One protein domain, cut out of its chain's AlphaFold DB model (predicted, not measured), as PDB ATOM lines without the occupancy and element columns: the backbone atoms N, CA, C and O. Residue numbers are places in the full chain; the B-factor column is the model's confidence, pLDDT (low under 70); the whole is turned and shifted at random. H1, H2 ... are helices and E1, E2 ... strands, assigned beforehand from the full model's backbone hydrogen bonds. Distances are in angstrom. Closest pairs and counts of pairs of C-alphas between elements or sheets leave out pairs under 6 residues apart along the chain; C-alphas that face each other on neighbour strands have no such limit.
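Overview. This is residues 55 to 185 of the 255 residues of the protein "Arabinogalactan endo-beta-1,4-galactanase" of Emiliania huxleyi (UniProt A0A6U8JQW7). A twisted sheet of four parallel strands is a wall with helices on one face: long H5 runs along E3 and E4, H4 is on the same face as H5, and short H1 lies on that face too but beside the strands, over none of them. H3 packs on H1 and H5, and H2 only grazes the sheet. The printed part has 131 residues, with five named helices and four named strands in the order E1 H1 H2 E2 H3 H4 E3 H5 E4; the sheet's order is E1 E2 E3 E4. The class is mixed; the whole is compact, with a radius of gyration of the C-alphas of 14.8 A and spans of 47 by 32 by 25 A.

Along the chain. E1, residues 56 to 59, begins at C-alpha 56 (19.905, 34.153, 31.712). H1 is 60 to 64, H2 73 to 81, E2 91 to 95, H3 112 to 117 and H4 119 to 125. E3, 130 to 136, spans 17.1 A and H5, 154 to 171, 25.8 A. E4, 177 to 182, spans 16.4 A and ends at C-alpha 182 (25.569, 48.328, 25.991).

Arrangement. The sheet is only just strongly twisted, with C-alphas up to 4.4 A off its plane. Between the parallel neighbour strands E1 and E2, N 57 and O 91 are within hydrogen-bond range at 3.0 A; between E2 and E3, also parallel, N 92 and O 130 are at 2.8 A; and between E3 and E4, parallel too, N 181 and O 133 are at 2.8 A, both likewise within hydrogen-bond range. Three strand-helix-strand units, parallel neighbour strands with helices between, have right-handed crossovers: E1, H1 H2, E2; E2, H3 H4, E3; E3, H5, E4. H4 and H5 on one face make two layers, helices and sheet. H5 has a height over the sheet of 10.2 A. H3 touches H5 residues 163 to 171, closest at C-alphas 117 and 171, 5.3 A. H3 touches H1, closest at C-alphas 115 and 62, 7.2 A. H2 and H4 only just touch, with 3 pairs of C-alphas within 8 A, closest 74 and 122, 5.6 A. Every O i to N i+4 pair is within hydrogen-bond range in H2, H4 and H5; H3 has 1 of 2, and H1 0 of 1 but 2 of 2 O i to N i+3 pairs.

Size, cuts and confidence. The C-alphas farthest apart, of Thr 85 and Gly 142, are 47.3 A apart. The printed part has no cut. The links E2 to H3 and E3 to H5 are long. The pLDDT is under 70 at residues 65 to 72, 86 to 87, 101 to 110, 147 to 148 and 184 to 185.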
ATOM      1  N   ILE A  55      18.548  33.495  36.230       93.94
ATOM      2  CA  ILE A  55      19.432  32.843  35.263       93.94
ATOM      3  C   ILE A  55      19.065  33.312  33.857       93.94
ATOM      4  O   ILE A  55      17.914  33.202  33.430       93.94
ATOM      5  N   ALA A  56      20.055  33.804  33.116       93.81
ATOM      6  CA  ALA A  56      19.905  34.153  31.712       93.81
ATOM      7  C   ALA A  56      20.657  33.162  30.825       93.81
ATOM      8  O   ALA A  56      21.824  32.866  31.072       93.81
ATOM      9  N   ILE A  57      20.008  32.708  29.754       93.88
ATOM     10  CA  ILE A  57      20.688  32.016  28.658       93.88
ATOM     11  C   ILE A  57      20.865  33.016  27.524       93.88
ATOM     12  O   ILE A  57      19.888  33.484  26.928       93.88
ATOM     13  N   HIS A  58      22.121  33.362  27.254       93.31
ATOM     14  CA  HIS A  58      22.505  34.382  26.286       93.31
ATOM     15  C   HIS A  58      23.025  33.765  24.986       93.31
ATOM     16  O   HIS A  58      23.852  32.854  25.000       93.31
ATOM     17  N   THR A  59      22.529  34.258  23.849       88.50
ATOM     18  CA  THR A  59      22.979  33.832  22.521       88.50
ATOM     19  C   THR A  59      23.172  35.014  21.573       88.50
ATOM     20  O   THR A  59      22.493  36.037  21.660       88.50
ATOM     21  N   SER A  60      24.046  34.838  20.583       85.62
ATOM     22  CA  SER A  60      24.234  35.799  19.493       85.62
ATOM     23  C   SER A  60      23.169  35.693  18.394       85.62
ATOM     24  O   SER A  60      23.273  36.365  17.368       85.62
ATOM     25  N   LEU A  61      22.160  34.829  18.570       81.31
ATOM     26  CA  LEU A  61      21.146  34.557  17.549       81.31
ATOM     27  C   LEU A  61      20.219  35.753  17.307       81.31
ATOM     28  O   LEU A  61      19.587  35.811  16.257       81.31
ATOM     29  N   GLY A  62      20.193  36.742  18.212       81.62
ATOM     30  CA  GLY A  62      19.493  38.015  17.997       81.62
ATOM     31  C   GLY A  62      19.938  38.760  16.730       81.62
ATOM     32  O   GLY A  62      19.139  39.456  16.103       81.62
ATOM     33  N   ASN A  63      21.172  38.527  16.272       78.88
ATOM     34  CA  ASN A  63      21.684  39.051  15.004       78.88
ATOM     35  C   ASN A  63      21.122  38.340  13.762       78.88
ATOM     36  O   ASN A  63      21.341  38.785  12.643       78.88
ATOM     37  N   ARG A  64      20.422  37.217  13.931       73.19
ATOM     38  CA  ARG A  64      20.049  36.298  12.846       73.19
ATOM     39  C   ARG A  64      18.539  36.031  12.794       73.19
ATOM     40  O   ARG A  64      18.101  35.103  12.127       73.19
ATOM     41  N   ILE A  65      17.730  36.832  13.497       68.88
ATOM     42  CA  ILE A  65      16.284  36.595  13.638       68.88
ATOM     43  C   ILE A  65      15.572  36.548  12.280       68.88
ATOM     44  O   ILE A  65      14.760  35.655  12.056       68.88
ATOM     45  N   ALA A  66      15.890  37.473  11.372       62.66
ATOM     46  CA  ALA A  66      15.282  37.517  10.044       62.66
ATOM     47  C   ALA A  66      15.750  36.401   9.089       62.66
ATOM     48  O   ALA A  66      15.101  36.173   8.073       62.66
ATOM     49  N   GLU A  67      16.861  35.715   9.380       62.44
ATOM     50  CA  GLU A  67      17.442  34.707   8.482       62.44
ATOM     51  C   GLU A  67      16.775  33.337   8.621       62.44
ATOM     52  O   GLU A  67      16.585  32.633   7.633       62.44
ATOM     53  N   PHE A  68      16.369  32.962   9.831       59.25
ATOM     54  CA  PHE A  68      15.865  31.620  10.123       59.25
ATOM     55  C   PHE A  68      14.354  31.489   9.908       59.25
ATOM     56  O   PHE A  68      13.656  31.041  10.813       59.25
ATOM     57  N   SER A  69      13.825  31.901   8.748       48.84
ATOM     58  CA  SER A  69      12.392  31.817   8.410       48.84
ATOM     59  C   SER A  69      11.728  30.562   9.004       48.84
ATOM     60  O   SER A  69      12.121  29.440   8.696       48.84
ATOM     61  N   SER A  70      10.757  30.763   9.902       42.84
ATOM     62  CA  SER A  70      10.033  29.768  10.724       42.84
ATOM     63  C   SER A  70      10.830  28.870  11.683       42.84
ATOM     64  O   SER A  70      10.235  28.445  12.670       42.84
ATOM     65  N   VAL A  71      12.139  28.663  11.490       53.28
ATOM     66  CA  VAL A  71      12.973  27.756  12.305       53.28
ATOM     67  C   VAL A  71      13.765  28.503  13.405       53.28
ATOM     68  O   VAL A  71      14.945  28.273  13.659       53.28
ATOM     69  N   GLY A  72      13.147  29.557  13.946       66.25
ATOM     70  CA  GLY A  72      13.825  30.689  14.584       66.25
ATOM     71  C   GLY A  72      14.542  30.396  15.905       66.25
ATOM     72  O   GLY A  72      14.609  29.276  16.395       66.25
ATOM     73  N   ILE A  73      15.006  31.466  16.564       80.31
ATOM     74  CA  ILE A  73      15.600  31.443  17.919       80.31
ATOM     75  C   ILE A  73      14.829  30.538  18.889       80.31
ATOM     76  O   ILE A  73      15.424  29.903  19.756       80.31
ATOM     77  N   GLY A  74      13.504  30.477  18.752       83.00
ATOM     78  CA  GLY A  74      12.684  29.642  19.608       83.00
ATOM     79  C   GLY A  74      12.969  28.143  19.503       83.00
ATOM     80  O   GLY A  74      12.988  27.490  20.541       83.00
ATOM     81  N   ASP A  75      13.270  27.616  18.314       82.31
ATOM     82  CA  ASP A  75      13.628  26.200  18.144       82.31
ATOM     83  C   ASP A  75      14.955  25.883  18.820       82.31
ATOM     84  O   ASP A  75      15.105  24.828  19.426       82.31
ATOM     85  N   TRP A  76      15.899  26.828  18.794       85.81
ATOM     86  CA  TRP A  76      17.160  26.693  19.518       85.81
ATOM     87  C   TRP A  76      16.935  26.515  21.018       85.81
ATOM     88  O   TRP A  76      17.514  25.619  21.634       85.81
ATOM     89  N   TYR A  77      16.084  27.359  21.608       88.44
ATOM     90  CA  TYR A  77      15.765  27.268  23.030       88.44
ATOM     91  C   TYR A  77      14.968  26.003  23.348       88.44
ATOM     92  O   TYR A  77      15.262  25.364  24.352       88.44
ATOM     93  N   GLU A  78      14.007  25.600  22.517       88.88
ATOM     94  CA  GLU A  78      13.273  24.350  22.747       88.88
ATOM     95  C   GLU A  78      14.166  23.119  22.632       88.88
ATOM     96  O   GLU A  78      14.098  22.236  23.485       88.88
ATOM     97  N   LEU A  79      15.048  23.073  21.636       87.38
ATOM     98  CA  LEU A  79      15.983  21.969  21.476       87.38
ATOM     99  C   LEU A  79      16.965  21.897  22.648       87.38
ATOM    100  O   LEU A  79      17.217  20.808  23.161       87.38
ATOM    101  N   LEU A  80      17.461  23.044  23.129       89.62
ATOM    102  CA  LEU A  80      18.232  23.093  24.370       89.62
ATOM    103  C   LEU A  80      17.421  22.516  25.535       89.62
ATOM    104  O   LEU A  80      17.913  21.641  26.245       89.62
ATOM    105  N   LEU A  81      16.184  22.986  25.718       89.50
ATOM    106  CA  LEU A  81      15.331  22.589  26.835       89.50
ATOM    107  C   LEU A  81      14.994  21.094  26.822       89.50
ATOM    108  O   LEU A  81      15.021  20.473  27.882       89.50
ATOM    109  N   ASN A  82      14.790  20.501  25.643       90.56
ATOM    110  CA  ASN A  82      14.587  19.058  25.458       90.56
ATOM    111  C   ASN A  82      15.782  18.208  25.925       90.56
ATOM    112  O   ASN A  82      15.658  16.995  26.106       90.56
ATOM    113  N   HIS A  83      16.943  18.830  26.117       89.94
ATOM    114  CA  HIS A  83      18.162  18.190  26.597       89.94
ATOM    115  C   HIS A  83      18.603  18.674  27.985       89.94
ATOM    116  O   HIS A  83      19.692  18.318  28.436       89.94
ATOM    117  N   THR A  84      17.763  19.439  28.682       87.44
ATOM    118  CA  THR A  84      17.968  19.839  30.082       87.44
ATOM    119  C   THR A  84      16.957  19.146  30.990       87.44
ATOM    120  O   THR A  84      15.838  18.868  30.568       87.44
ATOM    121  N   THR A  85      17.328  18.878  32.244       79.38
ATOM    122  CA  THR A  85      16.402  18.278  33.224       79.38
ATOM    123  C   THR A  85      15.695  19.325  34.083       79.38
ATOM    124  O   THR A  85      14.612  19.066  34.604       79.38
ATOM    125  N   SER A  86      16.256  20.535  34.184       69.19
ATOM    126  CA  SER A  86      15.644  21.680  34.854       69.19
ATOM    127  C   SER A  86      15.533  22.867  33.886       69.19
ATOM    128  O   SER A  86      16.507  23.595  33.711       69.19
ATOM    129  N   PRO A  87      14.367  23.142  33.268       63.06
ATOM    130  CA  PRO A  87      14.194  24.248  32.312       63.06
ATOM    131  C   PRO A  87      14.119  25.636  32.996       63.06
ATOM    132  O   PRO A  87      13.342  26.517  32.609       63.06
ATOM    133  N   SER A  88      14.895  25.839  34.062       73.19
ATOM    134  CA  SER A  88      14.711  26.899  35.058       73.19
ATOM    135  C   SER A  88      15.527  28.165  34.798       73.19
ATOM    136  O   SER A  88      15.857  28.888  35.737       73.19
ATOM    137  N   PHE A  89      15.828  28.482  33.537       90.88
ATOM    138  CA  PHE A  89      16.308  29.825  33.218       90.88
ATOM    139  C   PHE A  89      15.152  30.825  33.262       90.88
ATOM    140  O   PHE A  89      14.028  30.499  32.902       90.88
ATOM    141  N   ASP A  90      15.405  32.054  33.677       90.88
ATOM    142  CA  ASP A  90      14.376  33.083  33.871       90.88
ATOM    143  C   ASP A  90      14.338  34.069  32.696       90.88
ATOM    144  O   ASP A  90      13.329  34.730  32.427       90.88
ATOM    145  N   ARG A  91      15.466  34.183  31.984       93.75
ATOM    146  CA  ARG A  91      15.723  35.259  31.029       93.75
ATOM    147  C   ARG A  91      16.324  34.748  29.724       93.75
ATOM    148  O   ARG A  91      17.215  33.902  29.709       93.75
ATOM    149  N   ILE A  92      15.865  35.337  28.630       93.31
ATOM    150  CA  ILE A  92      16.421  35.181  27.287       93.31
ATOM    151  C   ILE A  92      17.316  36.392  27.032       93.31
ATOM    152  O   ILE A  92      16.825  37.519  27.008       93.31
ATOM    153  N   GLY A  93      18.618  36.172  26.862       93.19
ATOM    154  CA  GLY A  93      19.571  37.216  26.486       93.19
ATOM    155  C   GLY A  93      19.939  37.114  25.011       93.19
ATOM    156  O   GLY A  93      20.312  36.042  24.542       93.19
ATOM    157  N   LEU A  94      19.877  38.222  24.277       91.12
ATOM    158  CA  LEU A  94      20.202  38.257  22.851       91.12
ATOM    159  C   LEU A  94      21.260  39.316  22.551       91.12
ATOM    160  O   LEU A  94      21.118  40.458  22.986       91.12
ATOM    161  N   SER A  95      22.285  38.965  21.777       90.25
ATOM    162  CA  SER A  95      23.135  39.976  21.140       90.25
ATOM    163  C   SER A  95      22.424  40.565  19.923       90.25
ATOM    164  O   SER A  95      21.856  39.826  19.115       90.25
ATOM    165  N   LEU A  96      22.484  41.888  19.783       88.38
ATOM    166  CA  LEU A  96      21.927  42.646  18.671       88.38
ATOM    167  C   LEU A  96      22.914  43.743  18.261       88.38
ATOM    168  O   LEU A  96      23.030  44.772  18.908       88.38
ATOM    169  N   TYR A  97      23.614  43.544  17.157       87.88
ATOM    170  CA  TYR A  97      24.603  44.462  16.619       87.88
ATOM    171  C   TYR A  97      24.257  44.750  15.171       87.88
ATOM    172  O   TYR A  97      24.324  43.835  14.349       87.88
ATOM    173  N   PRO A  98      23.969  46.008  14.814       85.00
ATOM    174  CA  PRO A  98      23.597  46.335  13.445       85.00
ATOM    175  C   PRO A  98      24.683  45.978  12.419       85.00
ATOM    176  O   PRO A  98      24.365  45.642  11.287       85.00
ATOM    177  N   ALA A  99      25.961  45.995  12.819       78.62
ATOM    178  CA  ALA A  99      27.089  45.647  11.953       78.62
ATOM    179  C   ALA A  99      27.129  44.162  11.538       78.62
ATOM    180  O   ALA A  99      27.711  43.839  10.507       78.62
ATOM    181  N   TYR A 100      26.511  43.266  12.312       74.31
ATOM    182  CA  TYR A 100      26.518  41.821  12.050       74.31
ATOM    183  C   TYR A 100      25.230  41.323  11.387       74.31
ATOM    184  O   TYR A 100      25.023  40.116  11.279       74.31
ATOM    185  N   LEU A 101      24.377  42.236  10.915       68.75
ATOM    186  CA  LEU A 101      23.116  41.926  10.232       68.75
ATOM    187  C   LEU A 101      23.286  41.814   8.715       68.75
ATOM    188  O   LEU A 101      22.383  42.167   7.959       68.75
ATOM    189  N   ALA A 102      24.469  41.383   8.271       52.31
ATOM    190  CA  ALA A 102      24.778  41.277   6.854       52.31
ATOM    191  C   ALA A 102      23.682  40.473   6.128       52.31
ATOM    192  O   ALA A 102      23.233  39.446   6.644       52.31
ATOM    193  N   PRO A 103      23.228  40.933   4.951       51.81
ATOM    194  CA  PRO A 103      22.181  40.250   4.213       51.81
ATOM    195  C   PRO A 103      22.644  38.842   3.832       51.81
ATOM    196  O   PRO A 103      23.714  38.663   3.250       51.81
ATOM    197  N   HIS A 104      21.814  37.840   4.118       49.91
ATOM    198  CA  HIS A 104      21.896  36.576   3.399       49.91
ATOM    199  C   HIS A 104      21.579  36.867   1.917       49.91
ATOM    200  O   HIS A 104      20.662  37.647   1.651       49.91
ATOM    201  N   PRO A 105      22.294  36.281   0.939       45.03
ATOM    202  CA  PRO A 105      22.157  36.623  -0.485       45.03
ATOM    203  C   PRO A 105      20.744  36.440  -1.066       45.03
ATOM    204  O   PRO A 105      20.448  36.965  -2.135       45.03
ATOM    205  N   SER A 106      19.857  35.731  -0.364       47.09
ATOM    206  CA  SER A 106      18.452  35.521  -0.733       47.09
ATOM    207  C   SER A 106      17.443  36.312   0.115       47.09
ATOM    208  O   SER A 106      16.241  36.088  -0.018       47.09
ATOM    209  N   SER A 107      17.896  37.205   0.999       51.38
ATOM    210  CA  SER A 107      17.049  37.866   2.001       51.38
ATOM    211  C   SER A 107      17.208  39.384   1.942       51.38
ATOM    212  O   SER A 107      18.316  39.907   1.819       51.38
ATOM    213  N   ARG A 108      16.093  40.119   2.066       55.44
ATOM    214  CA  ARG A 108      16.118  41.585   2.207       55.44
ATOM    215  C   ARG A 108      17.027  41.963   3.389       55.44
ATOM    216  O   ARG A 108      16.907  41.316   4.430       55.44
ATOM    217  N   PRO A 109      17.882  43.000   3.282       56.66
ATOM    218  CA  PRO A 109      18.651  43.485   4.423       56.66
ATOM    219  C   PRO A 109      17.690  43.869   5.550       56.66
ATOM    220  O   PRO A 109      16.920  44.825   5.422       56.66
ATOM    221  N   ALA A 110      17.707  43.084   6.625       64.31
ATOM    222  CA  ALA A 110      16.933  43.349   7.823       64.31
ATOM    223  C   ALA A 110      17.739  44.282   8.729       64.31
ATOM    224  O   ALA A 110      18.900  44.031   9.046       64.31
ATOM    225  N   SER A 111      17.126  45.379   9.152       75.12
ATOM    226  CA  SER A 111      17.698  46.246  10.176       75.12
ATOM    227  C   SER A 111      17.635  45.586  11.555       75.12
ATOM    228  O   SER A 111      16.781  44.741  11.830       75.12
ATOM    229  N   ALA A 112      18.476  46.053  12.481       76.94
ATOM    230  CA  ALA A 112      18.444  45.602  13.877       76.94
ATOM    231  C   ALA A 112      17.067  45.791  14.513       76.94
ATOM    232  O   ALA A 112      16.636  44.997  15.342       76.94
ATOM    233  N   LEU A 113      16.363  46.840  14.089       82.19
ATOM    234  CA  LEU A 113      15.033  47.165  14.577       82.19
ATOM    235  C   LEU A 113      13.965  46.216  14.020       82.19
ATOM    236  O   LEU A 113      13.030  45.895  14.739       82.19
ATOM    237  N   GLU A 114      14.113  45.728  12.788       78.56
ATOM    238  CA  GLU A 114      13.194  44.738  12.203       78.56
ATOM    239  C   GLU A 114      13.385  43.350  12.832       78.56
ATOM    240  O   GLU A 114      12.411  42.632  13.040       78.56
ATOM    241  N   ASN A 115      14.612  42.996  13.234       77.56
ATOM    242  CA  ASN A 115      14.860  41.784  14.023       77.56
ATOM    243  C   ASN A 115      14.114  41.804  15.371       77.56
ATOM    244  O   ASN A 115      13.656  40.758  15.832       77.56
ATOM    245  N   ILE A 116      13.952  42.980  15.994       83.06
ATOM    246  CA  ILE A 116      13.201  43.121  17.253       83.06
ATOM    247  C   ILE A 116      11.716  42.796  17.056       83.06
ATOM    248  O   ILE A 116      11.116  42.176  17.933       83.06
ATOM    249  N   ASP A 117      11.126  43.152  15.913       77.00
ATOM    250  CA  ASP A 117       9.696  42.927  15.658       77.00
ATOM    251  C   ASP A 117       9.346  41.419  15.675       77.00
ATOM    252  O   ASP A 117       8.265  41.015  16.114       77.00
ATOM    253  N   ALA A 118      10.290  40.551  15.304       76.50
ATOM    254  CA  ALA A 118      10.118  39.100  15.345       76.50
ATOM    255  C   ALA A 118      10.238  38.485  16.759       76.50
ATOM    256  O   ALA A 118       9.839  37.330  16.961       76.50
ATOM    257  N   LEU A 119      10.672  39.250  17.772       85.69
ATOM    258  CA  LEU A 119      10.716  38.793  19.169       85.69
ATOM    259  C   LEU A 119       9.330  38.525  19.762       85.69
ATOM    260  O   LEU A 119       9.226  37.760  20.718       85.69
ATOM    261  N   ALA A 120       8.259  39.077  19.184       85.19
ATOM    262  CA  ALA A 120       6.896  38.773  19.613       85.19
ATOM    263  C   ALA A 120       6.584  37.265  19.523       85.19
ATOM    264  O   ALA A 120       5.882  36.718  20.373       85.19
ATOM    265  N   SER A 121       7.123  36.576  18.508       83.88
ATOM    266  CA  SER A 121       6.978  35.120  18.367       83.88
ATOM    267  C   SER A 121       7.714  34.361  19.474       83.88
ATOM    268  O   SER A 121       7.148  33.452  20.080       83.88
ATOM    269  N   LEU A 122       8.932  34.799  19.802       86.12
ATOM    270  CA  LEU A 122       9.744  34.239  20.877       86.12
ATOM    271  C   LEU A 122       9.068  34.427  22.242       86.12
ATOM    272  O   LEU A 122       8.997  33.489  23.032       86.12
ATOM    273  N   ALA A 123       8.506  35.610  22.490       88.94
ATOM    274  CA  ALA A 123       7.791  35.927  23.724       88.94
ATOM    275  C   ALA A 123       6.554  35.042  23.934       88.94
ATOM    276  O   ALA A 123       6.332  34.563  25.046       88.94
ATOM    277  N   ARG A 124       5.787  34.775  22.864       89.81
ATOM    278  CA  ARG A 124       4.643  33.846  22.908       89.81
ATOM    279  C   ARG A 124       5.064  32.408  23.193       89.81
ATOM    280  O   ARG A 124       4.347  31.707  23.895       89.81
ATOM    281  N   ARG A 125       6.202  31.976  22.644       89.44
ATOM    282  CA  ARG A 125       6.709  30.603  22.783       89.44
ATOM    283  C   ARG A 125       7.256  30.306  24.178       89.44
ATOM    284  O   ARG A 125       7.116  29.193  24.665       89.44
ATOM    285  N   PHE A 126       7.829  31.312  24.837       91.25
ATOM    286  CA  PHE A 126       8.363  31.197  26.195       91.25
ATOM    287  C   PHE A 126       7.621  32.128  27.159       91.25
ATOM    288  O   PHE A 126       8.203  33.114  27.637       91.25
ATOM    289  N   PRO A 127       6.337  31.843  27.457       91.25
ATOM    290  CA  PRO A 127       5.572  32.657  28.387       91.25
ATOM    291  C   PRO A 127       6.266  32.663  29.755       91.25
ATOM    292  O   PRO A 127       6.741  31.640  30.246       91.25
ATOM    293  N   GLY A 128       6.377  33.844  30.358       90.38
ATOM    294  CA  GLY A 128       7.025  34.027  31.659       90.38
ATOM    295  C   GLY A 128       8.541  34.241  31.617       90.38
ATOM    296  O   GLY A 128       9.110  34.612  32.639       90.38
ATOM    297  N   LYS A 129       9.205  34.093  30.460       92.19
ATOM    298  CA  LYS A 129      10.611  34.504  30.314       92.19
ATOM    299  C   LYS A 129      10.698  35.979  29.929       92.19
ATOM    300  O   LYS A 129       9.977  36.435  29.038       92.19
ATOM    301  N   ARG A 130      11.602  36.722  30.574       92.56
ATOM    302  CA  ARG A 130      11.925  38.107  30.187       92.56
ATOM    303  C   ARG A 130      12.975  38.116  29.081       92.56
ATOM    304  O   ARG A 130      13.955  37.378  29.161       92.56
ATOM    305  N   VAL A 131      12.799  38.971  28.077       92.12
ATOM    306  CA  VAL A 131      13.706  39.077  26.924       92.12
ATOM    307  C   VAL A 131      14.563  40.335  27.047       92.12
ATOM    308  O   VAL A 131      14.036  41.440  27.173       92.12
ATOM    309  N   TYR A 132      15.881  40.160  26.994       92.75
ATOM    310  CA  TYR A 132      16.891  41.209  27.084       92.75
ATOM    311  C   TYR A 132      17.694  41.286  25.791       92.75
ATOM    312  O   TYR A 132      18.072  40.260  25.222       92.75
ATOM    313  N   ILE A 133      18.051  42.506  25.394       91.50
ATOM    314  CA  ILE A 133      19.203  42.703  24.516       91.50
ATOM    315  C   ILE A 133      20.424  42.726  25.431       91.50
ATOM    316  O   ILE A 133      20.720  43.737  26.064       91.50
ATOM    317  N   ALA A 134      21.055  41.566  25.578       93.19
ATOM    318  CA  ALA A 134      22.177  41.354  26.487       93.19
ATOM    319  C   ALA A 134      23.467  42.007  25.984       93.19
ATOM    320  O   ALA A 134      24.354  42.296  26.777       93.19
ATOM    321  N   GLU A 135      23.547  42.268  24.681       91.25
ATOM    322  CA  GLU A 135      24.666  42.974  24.078       91.25
ATOM    323  C   GLU A 135      24.189  43.780  22.876       91.25
ATOM    324  O   GLU A 135      23.496  43.264  21.998       91.25
ATOM    325  N   THR A 136      24.591  45.040  22.810       90.75
ATOM    326  CA  THR A 136      24.498  45.856  21.603       90.75
ATOM    327  C   THR A 136      25.557  46.945  21.646       90.75
ATOM    328  O   THR A 136      25.941  47.411  22.715       90.75
ATOM    329  N   ALA A 137      25.974  47.410  20.474       89.38
ATOM    330  CA  ALA A 137      26.744  48.636  20.328       89.38
ATOM    331  C   ALA A 137      26.392  49.328  19.005       89.38
ATOM    332  O   ALA A 137      25.776  48.733  18.116       89.38
ATOM    333  N   TYR A 138      26.796  50.587  18.876       87.94
ATOM    334  CA  TYR A 138      26.697  51.372  17.649       87.94
ATOM    335  C   TYR A 138      27.974  52.200  17.492       87.94
ATOM    336  O   TYR A 138      28.486  52.691  18.505       87.94
ATOM    337  N   PRO A 139      28.520  52.369  16.276       87.25
ATOM    338  CA  PRO A 139      29.765  53.105  16.104       87.25
ATOM    339  C   PRO A 139      29.611  54.572  16.507       87.25
ATOM    340  O   PRO A 139      28.633  55.235  16.166       87.25
ATOM    341  N   GLN A 140      30.614  55.084  17.217       85.38
ATOM    342  CA  GLN A 140      30.680  56.493  17.600       85.38
ATOM    343  C   GLN A 140      31.265  57.379  16.491       85.38
ATOM    344  O   GLN A 140      31.080  58.591  16.515       85.38
ATOM    345  N   ARG A 141      32.033  56.799  15.565       84.12
ATOM    346  CA  ARG A 141      32.715  57.485  14.459       84.12
ATOM    347  C   ARG A 141      32.833  56.533  13.268       84.12
ATOM    348  O   ARG A 141      32.642  55.328  13.422       84.12
ATOM    349  N   GLY A 142      33.204  57.071  12.109       85.19
ATOM    350  CA  GLY A 142      33.424  56.289  10.895       85.19
ATOM    351  C   GLY A 142      32.119  55.980  10.170       85.19
ATOM    352  O   GLY A 142      31.259  56.848  10.029       85.19
ATOM    353  N   THR A 143      31.981  54.752   9.686       83.69
ATOM    354  CA  THR A 143      30.847  54.351   8.851       83.69
ATOM    355  C   THR A 143      29.728  53.785   9.716       83.69
ATOM    356  O   THR A 143      29.945  52.874  10.517       83.69
ATOM    357  N   ALA A 144      28.512  54.310   9.556       83.06
ATOM    358  CA  ALA A 144      27.335  53.707  10.168       83.06
ATOM    359  C   ALA A 144      27.142  52.279   9.616       83.06
ATOM    360  O   ALA A 144      27.507  52.013   8.478       83.06
ATOM    361  N   PRO A 145      26.559  51.340  10.367       77.19
ATOM    362  CA  PRO A 145      26.201  50.024   9.850       77.19
ATOM    363  C   PRO A 145      24.968  50.122   8.936       77.19
ATOM    364  O   PRO A 145      24.062  50.913   9.231       77.19
ATOM    365  N   PRO A 146      24.911  49.372   7.821       70.25
ATOM    366  CA  PRO A 146      23.717  49.296   6.990       70.25
ATOM    367  C   PRO A 146      22.614  48.458   7.675       70.25
ATOM    368  O   PRO A 146      22.928  47.574   8.471       70.25
ATOM    369  N   PRO A 147      21.325  48.689   7.367       69.00
ATOM    370  CA  PRO A 147      20.801  49.855   6.658       69.00
ATOM    371  C   PRO A 147      20.928  51.117   7.533       69.00
ATOM    372  O   PRO A 147      20.513  51.139   8.695       69.00
ATOM    373  N   HIS A 148      21.535  52.174   6.983       63.44
ATOM    374  CA  HIS A 148      21.898  53.367   7.750       63.44
ATOM    375  C   HIS A 148      20.653  54.177   8.124       63.44
ATOM    376  O   HIS A 148      20.038  54.818   7.275       63.44
ATOM    377  N   ARG A 149      20.292  54.167   9.409       78.69
ATOM    378  CA  ARG A 149      19.228  55.020   9.965       78.69
ATOM    379  C   ARG A 149      19.753  56.115  10.895       78.69
ATOM    380  O   ARG A 149      19.081  57.123  11.074       78.69
ATOM    381  N   PHE A 150      20.930  55.914  11.483       88.06
ATOM    382  CA  PHE A 150      21.535  56.821  12.454       88.06
ATOM    383  C   PHE A 150      22.970  57.139  12.020       88.06
ATOM    384  O   PHE A 150      23.626  56.320  11.378       88.06
ATOM    385  N   ALA A 151      23.460  58.335  12.340       90.56
ATOM    386  CA  ALA A 151      24.843  58.703  12.047       90.56
ATOM    387  C   ALA A 151      25.814  57.961  12.983       90.56
ATOM    388  O   ALA A 151      25.491  57.718  14.143       90.56
ATOM    389  N   ALA A 152      27.028  57.643  12.525       88.94
ATOM    390  CA  ALA A 152      28.092  57.176  13.414       88.94
ATOM    391  C   ALA A 152      28.632  58.361  14.236       88.94
ATOM    392  O   ALA A 152      29.606  59.013  13.862       88.94
ATOM    393  N   SER A 153      27.922  58.692  15.313       87.00
ATOM    394  CA  SER A 153      28.189  59.816  16.213       87.00
ATOM    395  C   SER A 153      27.655  59.502  17.616       87.00
ATOM    396  O   SER A 153      26.801  58.621  17.757       87.00
ATOM    397  N   PRO A 154      28.070  60.233  18.668       87.44
ATOM    398  CA  PRO A 154      27.456  60.102  19.993       87.44
ATOM    399  C   PRO A 154      25.932  60.304  19.974       87.44
ATOM    400  O   PRO A 154      25.196  59.575  20.639       87.44
ATOM    401  N   LEU A 155      25.441  61.255  19.168       87.19
ATOM    402  CA  LEU A 155      24.003  61.470  18.998       87.19
ATOM    403  C   LEU A 155      23.337  60.258  18.334       87.19
ATOM    404  O   LEU A 155      22.302  59.800  18.810       87.19
ATOM    405  N   GLY A 156      23.945  59.688  17.293       89.12
ATOM    406  CA  GLY A 156      23.398  58.508  16.626       89.12
ATOM    407  C   GLY A 156      23.410  57.248  17.498       89.12
ATOM    408  O   GLY A 156      22.470  56.461  17.421       89.12
ATOM    409  N   GLN A 157      24.389  57.083  18.399       89.69
ATOM    410  CA  GLN A 157      24.362  56.025  19.423       89.69
ATOM    411  C   GLN A 157      23.141  56.168  20.342       89.69
ATOM    412  O   GLN A 157      22.439  55.187  20.602       89.69
ATOM    413  N   TYR A 158      22.862  57.390  20.805       87.50
ATOM    414  CA  TYR A 158      21.688  57.680  21.627       87.50
ATOM    415  C   TYR A 158      20.380  57.426  20.866       87.50
ATOM    416  O   TYR A 158      19.468  56.779  21.388       87.50
ATOM    417  N   GLU A 159      20.282  57.893  19.620       91.19
ATOM    418  CA  GLU A 159      19.104  57.680  18.777       91.19
ATOM    419  C   GLU A 159      18.856  56.199  18.492       91.19
ATOM    420  O   GLU A 159      17.710  55.745  18.590       91.19
ATOM    421  N   TYR A 160      19.918  55.442  18.218       90.31
ATOM    422  CA  TYR A 160      19.867  53.997  18.049       90.31
ATOM    423  C   TYR A 160      19.373  53.300  19.323       90.31
ATOM    424  O   TYR A 160      18.399  52.547  19.264       90.31
ATOM    425  N   LEU A 161      19.967  53.593  20.485       90.56
ATOM    426  CA  LEU A 161      19.557  52.989  21.756       90.56
ATOM    427  C   LEU A 161      18.089  53.300  22.083       90.56
ATOM    428  O   LEU A 161      17.326  52.409  22.460       90.56
ATOM    429  N   ARG A 162      17.663  54.551  21.879       91.25
ATOM    430  CA  ARG A 162      16.264  54.961  22.056       91.25
ATOM    431  C   ARG A 162      15.334  54.195  21.114       91.25
ATOM    432  O   ARG A 162      14.248  53.792  21.530       91.25
ATOM    433  N   ALA A 163      15.744  53.981  19.865       91.75
ATOM    434  CA  ALA A 163      14.963  53.215  18.903       91.75
ATOM    435  C   ALA A 163      14.848  51.737  19.301       91.75
ATOM    436  O   ALA A 163      13.744  51.198  19.249       91.75
ATOM    437  N   VAL A 164      15.935  51.107  19.761       90.50
ATOM    438  CA  VAL A 164      15.918  49.726  20.280       90.50
ATOM    439  C   VAL A 164      14.950  49.606  21.457       90.50
ATOM    440  O   VAL A 164      14.052  48.767  21.426       90.50
ATOM    441  N   LEU A 165      15.066  50.484  22.458       90.69
ATOM    442  CA  LEU A 165      14.177  50.491  23.626       90.69
ATOM    443  C   LEU A 165      12.707  50.683  23.231       90.69
ATOM    444  O   LEU A 165      11.835  49.949  23.701       90.69
ATOM    445  N   SER A 166      12.425  51.633  22.333       91.25
ATOM    446  CA  SER A 166      11.064  51.866  21.839       91.25
ATOM    447  C   SER A 166      10.510  50.657  21.092       91.25
ATOM    448  O   SER A 166       9.322  50.367  21.210       91.25
ATOM    449  N   ARG A 167      11.341  49.954  20.316       90.69
ATOM    450  CA  ARG A 167      10.908  48.777  19.557       90.69
ATOM    451  C   ARG A 167      10.674  47.572  20.450       90.69
ATOM    452  O   ARG A 167       9.659  46.910  20.286       90.69
ATOM    453  N   LEU A 168      11.512  47.350  21.461       89.62
ATOM    454  CA  LEU A 168      11.265  46.317  22.472       89.62
ATOM    455  C   LEU A 168       9.938  46.551  23.200       89.62
ATOM    456  O   LEU A 168       9.171  45.611  23.404       89.62
ATOM    457  N   ALA A 169       9.640  47.806  23.546       91.00
ATOM    458  CA  ALA A 169       8.373  48.157  24.175       91.00
ATOM    459  C   ALA A 169       7.157  47.878  23.273       91.00
ATOM    460  O   ALA A 169       6.087  47.563  23.783       91.00
ATOM    461  N   GLN A 170       7.308  47.967  21.951       91.50
ATOM    462  CA  GLN A 170       6.243  47.655  20.994       91.50
ATOM    463  C   GLN A 170       6.113  46.148  20.736       91.50
ATOM    464  O   GLN A 170       5.001  45.635  20.681       91.50
ATOM    465  N   ALA A 171       7.237  45.440  20.601       89.81
ATOM    466  CA  ALA A 171       7.263  44.031  20.215       89.81
ATOM    467  C   ALA A 171       6.910  43.065  21.359       89.81
ATOM    468  O   ALA A 171       6.433  41.959  21.105       89.81
ATOM    469  N   LEU A 172       7.156  43.454  22.615       91.62
ATOM    470  CA  LEU A 172       7.028  42.564  23.772       91.62
ATOM    471  C   LEU A 172       5.894  42.988  24.722       91.62
ATOM    472  O   LEU A 172       5.719  44.188  24.972       91.62
ATOM    473  N   PRO A 173       5.175  42.028  25.337       93.75
ATOM    474  CA  PRO A 173       4.293  42.297  26.472       93.75
ATOM    475  C   PRO A 173       5.065  42.889  27.655       93.75
ATOM    476  O   PRO A 173       6.203  42.496  27.903       93.75
ATOM    477  N   GLU A 174       4.443  43.784  28.430       92.19
ATOM    478  CA  GLU A 174       5.113  44.492  29.535       92.19
ATOM    479  C   GLU A 174       5.819  43.555  30.523       92.19
ATOM    480  O   GLU A 174       6.979  43.783  30.853       92.19
ATOM    481  N   ALA A 175       5.174  42.454  30.915       92.19
ATOM    482  CA  ALA A 175       5.737  41.476  31.849       92.19
ATOM    483  C   ALA A 175       7.004  40.760  31.331       92.19
ATOM    484  O   ALA A 175       7.781  40.231  32.127       92.19
ATOM    485  N   GLN A 176       7.219  40.747  30.011       93.75
ATOM    486  CA  GLN A 176       8.352  40.091  29.351       93.75
ATOM    487  C   GLN A 176       9.392  41.084  28.816       93.75
ATOM    488  O   GLN A 176      10.440  40.657  28.323       93.75
ATOM    489  N   ARG A 177       9.143  42.397  28.924       90.38
ATOM    490  CA  ARG A 177      10.114  43.435  28.560       90.38
ATOM    491  C   ARG A 177      11.268  43.414  29.555       90.38
ATOM    492  O   ARG A 177      11.118  43.815  30.707       90.38
ATOM    493  N   GLY A 178      12.419  42.935  29.101       87.06
ATOM    494  CA  GLY A 178      13.679  43.126  29.803       87.06
ATOM    495  C   GLY A 178      14.278  44.504  29.517       87.06
ATOM    496  O   GLY A 178      13.578  45.485  29.267       87.06
ATOM    497  N   GLY A 179      15.604  44.561  29.559       87.88
ATOM    498  CA  GLY A 179      16.410  45.752  29.315       87.88
ATOM    499  C   GLY A 179      17.392  45.577  28.162       87.88
ATOM    500  O   GLY A 179      17.413  44.552  27.475       87.88
ATOM    501  N   VAL A 180      18.220  46.601  27.979       90.06
ATOM    502  CA  VAL A 180      19.282  46.650  26.972       90.06
ATOM    503  C   VAL A 180      20.606  46.903  27.680       90.06
ATOM    504  O   VAL A 180      20.698  47.827  28.489       90.06
ATOM    505  N   LEU A 181      21.616  46.098  27.366       90.19
ATOM    506  CA  LEU A 181      22.977  46.234  27.865       90.19
ATOM    507  C   LEU A 181      23.890  46.684  26.719       90.19
ATOM    508  O   LEU A 181      23.930  46.070  25.652       90.19
ATOM    509  N   TRP A 182      24.607  47.785  26.944       88.38
ATOM    510  CA  TRP A 182      25.569  48.328  25.991       88.38
ATOM    511  C   TRP A 182      26.931  47.657  26.175       88.38
ATOM    512  O   TRP A 182      27.487  47.707  27.273       88.38
ATOM    513  N   TRP A 183      27.454  47.030  25.124       86.88
ATOM    514  CA  TRP A 183      28.667  46.211  25.177       86.88
ATOM    515  C   TRP A 183      29.938  47.012  24.855       86.88
ATOM    516  O   TRP A 183      29.906  47.868  23.971       86.88
ATOM    517  N   GLU A 184      31.019  46.707  25.587       64.69
ATOM    518  CA  GLU A 184      32.384  47.270  25.523       64.69
ATOM    519  C   GLU A 184      32.459  48.776  25.277       64.69
ATOM    520  O   GLU A 184      32.587  49.265  24.154       64.69
ATOM    521  N   ARG A 185      32.396  49.540  26.371       57.69
ATOM    522  CA  ARG A 185      32.502  50.999  26.309       57.69
ATOM    523  C   ARG A 185      33.921  51.534  26.526       57.69
ATOM    524  O   ARG A 185      34.162  52.668  26.138       57.69
TER     525      ARG A 185